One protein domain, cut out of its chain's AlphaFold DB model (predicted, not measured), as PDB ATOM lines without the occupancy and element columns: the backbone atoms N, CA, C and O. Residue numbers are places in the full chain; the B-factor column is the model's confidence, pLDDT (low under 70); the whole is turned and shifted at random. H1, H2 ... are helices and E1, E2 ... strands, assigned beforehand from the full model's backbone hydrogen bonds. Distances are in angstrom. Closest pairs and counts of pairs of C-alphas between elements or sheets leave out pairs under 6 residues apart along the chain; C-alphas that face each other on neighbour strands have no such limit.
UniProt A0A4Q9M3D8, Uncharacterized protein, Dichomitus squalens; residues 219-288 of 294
ATOM      1  N   ALA A 219     -44.268 -42.913   1.531       63.66
ATOM      2  CA  ALA A 219     -43.949 -43.922   0.528       63.66
ATOM      3  C   ALA A 219     -42.882 -43.381  -0.444       63.66
ATOM      4  O   ALA A 219     -43.180 -42.906  -1.542       63.66
ATOM      5  N   LEU A 220     -41.619 -43.436  -0.001       77.19
ATOM      6  CA  LEU A 220     -40.454 -42.828  -0.648       77.19
ATOM      7  C   LEU A 220     -40.354 -43.180  -2.134       77.19
ATOM      8  O   LEU A 220     -39.913 -42.340  -2.908       77.19
ATOM      9  N   TRP A 221     -40.766 -44.387  -2.533       90.12
ATOM     10  CA  TRP A 221     -40.754 -44.847  -3.922       90.12
ATOM     11  C   TRP A 221     -42.175 -45.143  -4.381       90.12
ATOM     12  O   TRP A 221     -42.679 -46.231  -4.147       90.12
ATOM     13  N   THR A 222     -42.816 -44.184  -5.039       91.50
ATOM     14  CA  THR A 222     -44.178 -44.337  -5.573       91.50
ATOM     15  C   THR A 222     -44.134 -44.136  -7.082       91.50
ATOM     16  O   THR A 222     -43.453 -43.226  -7.553       91.50
ATOM     17  N   CYS A 223     -44.846 -44.956  -7.862       93.38
ATOM     18  CA  CYS A 223     -44.968 -44.751  -9.308       93.38
ATOM     19  C   CYS A 223     -45.885 -43.552  -9.605       93.38
ATOM     20  O   CYS A 223     -47.050 -43.702  -9.961       93.38
ATOM     21  N   CYS A 224     -45.355 -42.346  -9.411       89.50
ATOM     22  CA  CYS A 224     -46.086 -41.091  -9.552       89.50
ATOM     23  C   CYS A 224     -46.244 -40.626 -11.006       89.50
ATOM     24  O   CYS A 224     -47.182 -39.896 -11.287       89.50
ATOM     25  N   GLY A 225     -45.366 -41.036 -11.928       91.94
ATOM     26  CA  GLY A 225     -45.401 -40.586 -13.324       91.94
ATOM     27  C   GLY A 225     -44.314 -39.569 -13.686       91.94
ATOM     28  O   GLY A 225     -43.273 -39.474 -13.024       91.94
ATOM     29  N   TYR A 226     -44.581 -38.785 -14.731       91.94
ATOM     30  CA  TYR A 226     -43.848 -37.561 -15.072       91.94
ATOM     31  C   TYR A 226     -44.671 -36.319 -14.689       91.94
ATOM     32  O   TYR A 226     -45.893 -36.365 -14.822       91.94
ATOM     33  N   PRO A 227     -44.047 -35.195 -14.294       91.06
ATOM     34  CA  PRO A 227     -44.717 -33.895 -14.293       91.06
ATOM     35  C   PRO A 227     -45.219 -33.567 -15.702       91.06
ATOM     36  O   PRO A 227     -44.542 -33.911 -16.676       91.06
ATOM     37  N   ARG A 228     -46.354 -32.873 -15.832       88.69
ATOM     38  CA  ARG A 228     -46.959 -32.539 -17.140       88.69
ATOM     39  C   ARG A 228     -45.987 -31.937 -18.161       88.69
ATOM     40  O   ARG A 228     -46.019 -32.325 -19.327       88.69
ATOM     41  N   ASP A 229     -45.083 -31.052 -17.750       88.94
ATOM     42  CA  ASP A 229     -44.119 -30.446 -18.679       88.94
ATOM     43  C   ASP A 229     -43.079 -31.446 -19.199       88.94
ATOM     44  O   ASP A 229     -42.772 -31.463 -20.390       88.94
ATOM     45  N   VAL A 230     -42.600 -32.345 -18.333       89.62
ATOM     46  CA  VAL A 230     -41.694 -33.436 -18.721       89.62
ATOM     47  C   VAL A 230     -42.432 -34.460 -19.583       89.62
ATOM     48  O   VAL A 230     -41.870 -34.961 -20.552       89.62
ATOM     49  N   ALA A 231     -43.699 -34.749 -19.281       90.12
ATOM     50  CA  ALA A 231     -44.534 -35.646 -20.075       90.12
ATOM     51  C   ALA A 231     -44.736 -35.128 -21.509       90.12
ATOM     52  O   ALA A 231     -44.573 -35.894 -22.460       90.12
ATOM     53  N   ARG A 232     -44.988 -33.819 -21.660       89.31
ATOM     54  CA  ARG A 232     -45.068 -33.132 -22.958       89.31
ATOM     55  C   ARG A 232     -43.747 -33.236 -23.729       89.31
ATOM     56  O   ARG A 232     -43.750 -33.622 -24.891       89.31
ATOM     57  N   GLN A 233     -42.610 -32.984 -23.071       90.06
ATOM     58  CA  GLN A 233     -41.273 -33.138 -23.675       90.06
ATOM     59  C   GLN A 233     -40.935 -34.591 -24.053       90.06
ATOM     60  O   GLN A 233     -40.173 -34.829 -24.986       90.06
ATOM     61  N   LYS A 234     -41.481 -35.575 -23.328       87.19
ATOM     62  CA  LYS A 234     -41.304 -37.011 -23.594       87.19
ATOM     63  C   LYS A 234     -42.285 -37.574 -24.629       87.19
ATOM     64  O   LYS A 234     -42.176 -38.758 -24.937       87.19
ATOM     65  N   GLY A 235     -43.207 -36.765 -25.157       87.56
ATOM     66  CA  GLY A 235     -44.186 -37.200 -26.155       87.56
ATOM     67  C   GLY A 235     -45.178 -38.240 -25.627       87.56
ATOM     68  O   GLY A 235     -45.538 -39.162 -26.357       87.56
ATOM     69  N   LEU A 236     -45.590 -38.143 -24.356       85.75
ATOM     70  CA  LEU A 236     -46.682 -38.980 -23.846       85.75
ATOM     71  C   LEU A 236     -47.993 -38.626 -24.576       85.75
ATOM     72  O   LEU A 236     -48.230 -37.446 -24.832       85.75
ATOM     73  N   PRO A 237     -48.859 -39.611 -24.883       84.00
ATOM     74  CA  PRO A 237     -50.113 -39.355 -25.581       84.00
ATOM     75  C   PRO A 237     -51.039 -38.460 -24.750       84.00
ATOM     76  O   PRO A 237     -51.230 -38.680 -23.550       84.00
ATOM     77  N   ASP A 238     -51.652 -37.479 -25.414       80.62
ATOM     78  CA  ASP A 238     -52.498 -36.457 -24.791       80.62
ATOM     79  C   ASP A 238     -53.659 -37.017 -23.952       80.62
ATOM     80  O   ASP A 238     -54.130 -36.361 -23.023       80.62
ATOM     81  N   ASP A 239     -54.136 -38.226 -24.241       80.75
ATOM     82  CA  ASP A 239     -55.240 -38.834 -23.493       80.75
ATOM     83  C   ASP A 239     -54.848 -39.117 -22.032       80.75
ATOM     84  O   ASP A 239     -55.660 -38.939 -21.121       80.75
ATOM     85  N   LEU A 240     -53.566 -39.419 -21.777       75.69
ATOM     86  CA  LEU A 240     -53.010 -39.512 -20.421       75.69
ATOM     87  C   LEU A 240     -52.852 -38.133 -19.756       75.69
ATOM     88  O   LEU A 240     -52.912 -38.035 -18.528       75.69
ATOM     89  N   MET A 241     -52.666 -37.072 -20.548       77.25
ATOM     90  CA  MET A 241     -52.553 -35.686 -20.072       77.25
ATOM     91  C   MET A 241     -53.916 -35.100 -19.671       77.25
ATOM     92  O   MET A 241     -53.997 -34.345 -18.697       77.25
ATOM     93  N   ARG A 242     -54.974 -35.457 -20.415       72.56
ATOM     94  CA  ARG A 242     -56.360 -35.003 -20.209       72.56
ATOM     95  C   ARG A 242     -57.099 -35.781 -19.116       72.56
ATOM     96  O   ARG A 242     -57.839 -35.172 -18.355       72.56
ATOM     97  N   GLY A 243     -56.910 -37.101 -19.032       63.03
ATOM     98  CA  GLY A 243     -57.698 -37.975 -18.150       63.03
ATOM     99  C   GLY A 243     -57.227 -38.087 -16.693       63.03
ATOM    100  O   GLY A 243     -57.883 -38.754 -15.896       63.03
ATOM    101  N   THR A 244     -56.093 -37.487 -16.324       60.16
ATOM    102  CA  THR A 244     -55.510 -37.616 -14.978       60.16
ATOM    103  C   THR A 244     -55.929 -36.460 -14.054       60.16
ATOM    104  O   THR A 244     -55.826 -35.293 -14.448       60.16
ATOM    105  N   PRO A 245     -56.394 -36.737 -12.816       55.00
ATOM    106  CA  PRO A 245     -56.766 -35.688 -11.870       55.00
ATOM    107  C   PRO A 245     -55.541 -34.857 -11.469       55.00
ATOM    108  O   PRO A 245     -54.451 -35.394 -11.284       55.00
ATOM    109  N   VAL A 246     -55.737 -33.552 -11.258       59.28
ATOM    110  CA  VAL A 246     -54.683 -32.530 -11.027       59.28
ATOM    111  C   VAL A 246     -53.932 -32.704  -9.687       59.28
ATOM    112  O   VAL A 246     -53.139 -31.860  -9.280       59.28
ATOM    113  N   ILE A 247     -54.125 -33.819  -8.978       57.16
ATOM    114  CA  ILE A 247     -53.435 -34.116  -7.720       57.16
ATOM    115  C   ILE A 247     -51.929 -34.268  -8.003       57.16
ATOM    116  O   ILE A 247     -51.452 -35.323  -8.414       57.16
ATOM    117  N   ARG A 248     -51.187 -33.186  -7.722       65.75
ATOM    118  CA  ARG A 248     -49.728 -33.012  -7.885       65.75
ATOM    119  C   ARG A 248     -49.214 -32.834  -9.328       65.75
ATOM    120  O   ARG A 248     -48.007 -32.908  -9.514       65.75
ATOM    121  N   ASP A 249     -50.077 -32.582 -10.319       82.06
ATOM    122  CA  ASP A 249     -49.698 -32.362 -11.740       82.06
ATOM    123  C   ASP A 249     -48.807 -33.468 -12.370       82.06
ATOM    124  O   ASP A 249     -48.039 -33.245 -13.315       82.06
ATOM    125  N   MET A 250     -48.935 -34.697 -11.859       88.12
ATOM    126  CA  MET A 250     -48.208 -35.876 -12.334       88.12
ATOM    127  C   MET A 250     -49.089 -36.757 -13.226       88.12
ATOM    128  O   MET A 250     -50.257 -36.989 -12.918       88.12
ATOM    129  N   VAL A 251     -48.520 -37.299 -14.306       90.19
ATOM    130  CA  VAL A 251     -49.244 -38.092 -15.312       90.19
ATOM    131  C   VAL A 251     -48.534 -39.407 -15.649       90.19
ATOM    132  O   VAL A 251     -47.305 -39.498 -15.640       90.19
ATOM    133  N   GLY A 252     -49.315 -40.437 -15.987       88.62
ATOM    134  CA  GLY A 252     -48.804 -41.730 -16.461       88.62
ATOM    135  C   GLY A 252     -48.216 -42.658 -15.387       88.62
ATOM    136  O   GLY A 252     -47.575 -43.645 -15.743       88.62
ATOM    137  N   GLY A 253     -48.401 -42.369 -14.097       90.44
ATOM    138  CA  GLY A 253     -48.055 -43.273 -12.992       90.44
ATOM    139  C   GLY A 253     -49.234 -44.146 -12.547       90.44
ATOM    140  O   GLY A 253     -50.383 -43.717 -12.632       90.44
ATOM    141  N   CYS A 254     -48.966 -45.355 -12.041       91.31
ATOM    142  CA  CYS A 254     -49.999 -46.229 -11.457       91.31
ATOM    143  C   CYS A 254     -50.217 -46.027  -9.946       91.31
ATOM    144  O   CYS A 254     -51.057 -46.701  -9.359       91.31
ATOM    145  N   TRP A 255     -49.440 -45.145  -9.311       88.88
ATOM    146  CA  TRP A 255     -49.456 -44.854  -7.871       88.88
ATOM    147  C   TRP A 255     -49.132 -46.035  -6.933       88.88
ATOM    148  O   TRP A 255     -49.206 -45.880  -5.716       88.88
ATOM    149  N   GLU A 256     -48.669 -47.177  -7.460       89.62
ATOM    150  CA  GLU A 256     -48.116 -48.268  -6.643       89.62
ATOM    151  C   GLU A 256     -46.923 -47.785  -5.802       89.62
ATOM    152  O   GLU A 256     -46.013 -47.106  -6.297       89.62
ATOM    153  N   THR A 257     -46.911 -48.178  -4.527       90.00
ATOM    154  CA  THR A 257     -45.846 -47.875  -3.565       90.00
ATOM    155  C   THR A 257     -44.845 -49.023  -3.457       90.00
ATOM    156  O   THR A 257     -45.219 -50.187  -3.323       90.00
ATOM    157  N   PHE A 258     -43.559 -48.694  -3.416       89.62
ATOM    158  CA  PHE A 258     -42.439 -49.622  -3.335       89.62
ATOM    159  C   PHE A 258     -41.541 -49.296  -2.140       89.62
ATOM    160  O   PHE A 258     -41.288 -48.142  -1.800       89.62
ATOM    161  N   SER A 259     -40.950 -50.328  -1.541       83.19
ATOM    162  CA  SER A 259     -40.012 -50.160  -0.424       83.19
ATOM    163  C   SER A 259     -38.637 -49.608  -0.835       83.19
ATOM    164  O   SER A 259     -37.856 -49.196   0.026       83.19
ATOM    165  N   ARG A 260     -38.290 -49.641  -2.134       87.06
ATOM    166  CA  ARG A 260     -36.941 -49.344  -2.657       87.06
ATOM    167  C   ARG A 260     -36.955 -48.815  -4.101       87.06
ATOM    168  O   ARG A 260     -37.740 -49.291  -4.923       87.06
ATOM    169  N   ARG A 261     -35.982 -47.957  -4.451       92.00
ATOM    170  CA  ARG A 261     -35.773 -47.423  -5.818       92.00
ATOM    171  C   ARG A 261     -35.640 -48.517  -6.884       92.00
ATOM    172  O   ARG A 261     -36.223 -48.405  -7.955       92.00
ATOM    173  N   ASP A 262     -34.907 -49.593  -6.600       93.25
ATOM    174  CA  ASP A 262     -34.699 -50.695  -7.552       93.25
ATOM    175  C   ASP A 262     -35.959 -51.542  -7.804       93.25
ATOM    176  O   ASP A 262     -36.064 -52.197  -8.843       93.25
ATOM    177  N   ALA A 263     -36.933 -51.525  -6.888       94.19
ATOM    178  CA  ALA A 263     -38.240 -52.129  -7.128       94.19
ATOM    179  C   ALA A 263     -39.057 -51.260  -8.097       94.19
ATOM    180  O   ALA A 263     -39.514 -51.780  -9.114       94.19
ATOM    181  N   LEU A 264     -39.107 -49.940  -7.876       94.75
ATOM    182  CA  LEU A 264     -39.708 -48.977  -8.810       94.75
ATOM    183  C   LEU A 264     -39.062 -49.044 -10.208       94.75
ATOM    184  O   LEU A 264     -39.759 -49.127 -11.213       94.75
ATOM    185  N   GLN A 265     -37.730 -49.100 -10.301       95.50
ATOM    186  CA  GLN A 265     -37.028 -49.202 -11.588       95.50
ATOM    187  C   GLN A 265     -37.258 -50.550 -12.301       95.50
ATOM    188  O   GLN A 265     -37.153 -50.637 -13.527       95.50
ATOM    189  N   ARG A 266     -37.558 -51.633 -11.571       97.00
ATOM    190  CA  ARG A 266     -38.012 -52.896 -12.179       97.00
ATOM    191  C   ARG A 266     -39.473 -52.815 -12.617       97.00
ATOM    192  O   ARG A 266     -39.775 -53.285 -13.708       97.00
ATOM    193  N   HIS A 267     -40.340 -52.180 -11.827       96.12
ATOM    194  CA  HIS A 267     -41.731 -51.917 -12.195       96.12
ATOM    195  C   HIS A 267     -41.813 -51.107 -13.503       96.12
ATOM    196  O   HIS A 267     -42.418 -51.582 -14.458       96.12
ATOM    197  N   LEU A 268     -41.112 -49.969 -13.606       95.50
ATOM    198  CA  LEU A 268     -41.100 -49.119 -14.810       95.50
ATOM    199  C   LEU A 268     -40.606 -49.866 -16.063       95.50
ATOM    200  O   LEU A 268     -41.138 -49.674 -17.152       95.50
ATOM    201  N   ARG A 269     -39.618 -50.762 -15.917       95.50
ATOM    202  CA  ARG A 269     -39.150 -51.617 -17.023       95.50
ATOM    203  C   ARG A 269     -40.158 -52.700 -17.412       95.50
ATOM    204  O   ARG A 269     -40.277 -52.998 -18.595       95.50
ATOM    205  N   LYS A 270     -40.872 -53.284 -16.443       96.94
ATOM    206  CA  LYS A 270     -41.895 -54.318 -16.681       96.94
ATOM    207  C   LYS A 270     -43.173 -53.736 -17.296       96.94
ATOM    208  O   LYS A 270     -43.781 -54.384 -18.135       96.94
ATOM    209  N   GLN A 271     -43.564 -52.528 -16.895       93.56
ATOM    210  CA  GLN A 271     -44.801 -51.856 -17.305       93.56
ATOM    211  C   GLN A 271     -44.584 -50.828 -18.431       93.56
ATOM    212  O   GLN A 271     -45.285 -49.817 -18.497       93.56
ATOM    213  N   LYS A 272     -43.609 -51.058 -19.323       88.75
ATOM    214  CA  LYS A 272     -43.285 -50.139 -20.427       88.75
ATOM    215  C   LYS A 272     -44.530 -49.862 -21.284       88.75
ATOM    216  O   LYS A 272     -45.153 -50.790 -21.786       88.75
ATOM    217  N   GLY A 273     -44.883 -48.586 -21.445       87.25
ATOM    218  CA  GLY A 273     -46.066 -48.141 -22.197       87.25
ATOM    219  C   GLY A 273     -47.369 -48.080 -21.388       87.25
ATOM    220  O   GLY A 273     -48.307 -47.424 -21.825       87.25
ATOM    221  N   ARG A 274     -47.423 -48.692 -20.194       90.31
ATOM    222  CA  ARG A 274     -48.524 -48.521 -19.226       90.31
ATOM    223  C   ARG A 274     -48.155 -47.535 -18.121       90.31
ATOM    224  O   ARG A 274     -48.973 -46.706 -17.748       90.31
ATOM    225  N   CYS A 275     -46.939 -47.651 -17.595       93.06
ATOM    226  CA  CYS A 275     -46.407 -46.785 -16.551       93.06
ATOM    227  C   CYS A 275     -45.206 -46.012 -17.092       93.06
ATOM    228  O   CYS A 275     -44.302 -46.575 -17.715       93.06
ATOM    229  N   PHE A 276     -45.200 -44.716 -16.822       91.81
ATOM    230  CA  PHE A 276     -44.181 -43.759 -17.225       91.81
ATOM    231  C   PHE A 276     -43.548 -43.147 -15.970       91.81
ATOM    232  O   PHE A 276     -44.112 -43.212 -14.879       91.81
ATOM    233  N   GLY A 277     -42.357 -42.569 -16.102       92.50
ATOM    234  CA  GLY A 277     -41.640 -41.955 -14.985       92.50
ATOM    235  C   GLY A 277     -40.163 -42.333 -14.947       92.50
ATOM    236  O   GLY A 277     -39.654 -43.061 -15.799       92.50
ATOM    237  N   ASP A 278     -39.466 -41.822 -13.939       92.44
ATOM    238  CA  ASP A 278     -38.046 -42.077 -13.711       92.44
ATOM    239  C   ASP A 278     -37.777 -42.202 -12.203       92.44
ATOM    240  O   ASP A 278     -38.179 -41.356 -11.405       92.44
ATOM    241  N   ALA A 279     -37.089 -43.276 -11.816       92.19
ATOM    242  CA  ALA A 279     -36.740 -43.575 -10.431       92.19
ATOM    243  C   ALA A 279     -35.595 -42.693  -9.881       92.19
ATOM    244  O   ALA A 279     -35.376 -42.658  -8.668       92.19
ATOM    245  N   TYR A 280     -34.855 -41.991 -10.746       91.25
ATOM    246  CA  TYR A 280     -33.720 -41.126 -10.392       91.25
ATOM    247  C   TYR A 280     -34.034 -39.627 -10.479       91.25
ATOM    248  O   TYR A 280     -33.210 -38.815 -10.064       91.25
ATOM    249  N   ALA A 281     -35.219 -39.256 -10.963       89.38
ATOM    250  CA  ALA A 281     -35.583 -37.863 -11.169       89.38
ATOM    251  C   ALA A 281     -35.714 -37.048  -9.872       89.38
ATOM    252  O   ALA A 281     -36.107 -37.564  -8.824       89.38
ATOM    253  N   SER A 282     -35.435 -35.747  -9.956       88.94
ATOM    254  CA  SER A 282     -35.429 -34.818  -8.817       88.94
ATOM    255  C   SER A 282     -36.806 -34.595  -8.181       88.94
ATOM    256  O   SER A 282     -36.888 -34.446  -6.966       88.94
ATOM    257  N   TRP A 283     -37.884 -34.625  -8.973       85.19
ATOM    258  CA  TRP A 283     -39.270 -34.469  -8.499       85.19
ATOM    259  C   TRP A 283     -39.798 -35.678  -7.714       85.19
ATOM    260  O   TRP A 283     -40.856 -35.610  -7.093       85.19
ATOM    261  N   HIS A 284     -39.102 -36.813  -7.764       87.19
ATOM    262  CA  HIS A 284     -39.564 -38.037  -7.132       87.19
ATOM    263  C   HIS A 284     -39.255 -38.012  -5.611       87.19
ATOM    264  O   HIS A 284     -38.087 -37.850  -5.247       87.19
ATOM    265  N   PRO A 285     -40.237 -38.235  -4.706       81.06
ATOM    266  CA  PRO A 285     -40.089 -37.993  -3.261       81.06
ATOM    267  C   PRO A 285     -38.845 -38.617  -2.612       81.06
ATOM    268  O   PRO A 285     -38.114 -37.939  -1.893       81.06
ATOM    269  N   GLY A 286     -38.531 -39.878  -2.928       82.06
ATOM    270  CA  GLY A 286     -37.357 -40.589  -2.406       82.06
ATOM    271  C   GLY A 286     -35.993 -40.045  -2.847       82.06
ATOM    272  O   GLY A 286     -34.965 -40.520  -2.365       82.06
ATOM    273  N   ASN A 287     -35.960 -39.064  -3.754       85.00
ATOM    274  CA  ASN A 287     -34.745 -38.383  -4.204       85.00
ATOM    275  C   ASN A 287     -34.576 -36.988  -3.566       85.00
ATOM    276  O   ASN A 287     -33.474 -36.444  -3.605       85.00
ATOM    277  N   GLY A 288     -35.618 -36.439  -2.928       68.38
ATOM    278  CA  GLY A 288     -35.666 -35.058  -2.423       68.38
ATOM    279  C   GLY A 288     -34.822 -34.750  -1.177       68.38
ATOM    280  O   GLY A 288     -34.851 -33.623  -0.687       68.38
TER     281      GLY A 288
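This is residues 219 to 288 of the 294 residues of an uncharacterized protein of Dichomitus squalens (UniProt A0A4Q9M3D8). Little regular structure: a tiny two-strand sheet, E1 and E2, sits near the middle of a body made largely of loops, with short helices H1 and H2 toward one end and the longer H3 toward the other. The 70 printed residues, 27 in named elements, run E1, H1, H2, E2, H3; the sheet is antiparallel, the class mixed. The whole is compact, radius of gyration of the C-alphas 11.2 A, spanning 30 by 24 by 19 A.

E1 is residues 225 to 227, from C-alpha 225 at (-45.401, -40.586, -13.324); E2 is 250 to 252. H1 is 228 to 233, H2 238 to 242. H3, 261 to 270, measures 14.2 A and ends at (-41.895, -54.318, -16.681).

In E1 and E2, N 226 and O 251 are 3.0 A apart, within hydrogen-bond range. The closest C-alphas of H2 and E2, Leu 240 and Gly 252, are 6.2 A apart. H1 and H2 are close but not clearly touching, C-alphas 228 and 241 being 7.1 A apart. H3 is apart from H1, H2 and E1. In H1, H2 and H3 every O i to N i+4 pair is within hydrogen-bond range.

The printed part has no cut and no long link between named elements. Residues 219, 243 to 248 and 288 have pLDDT under 70.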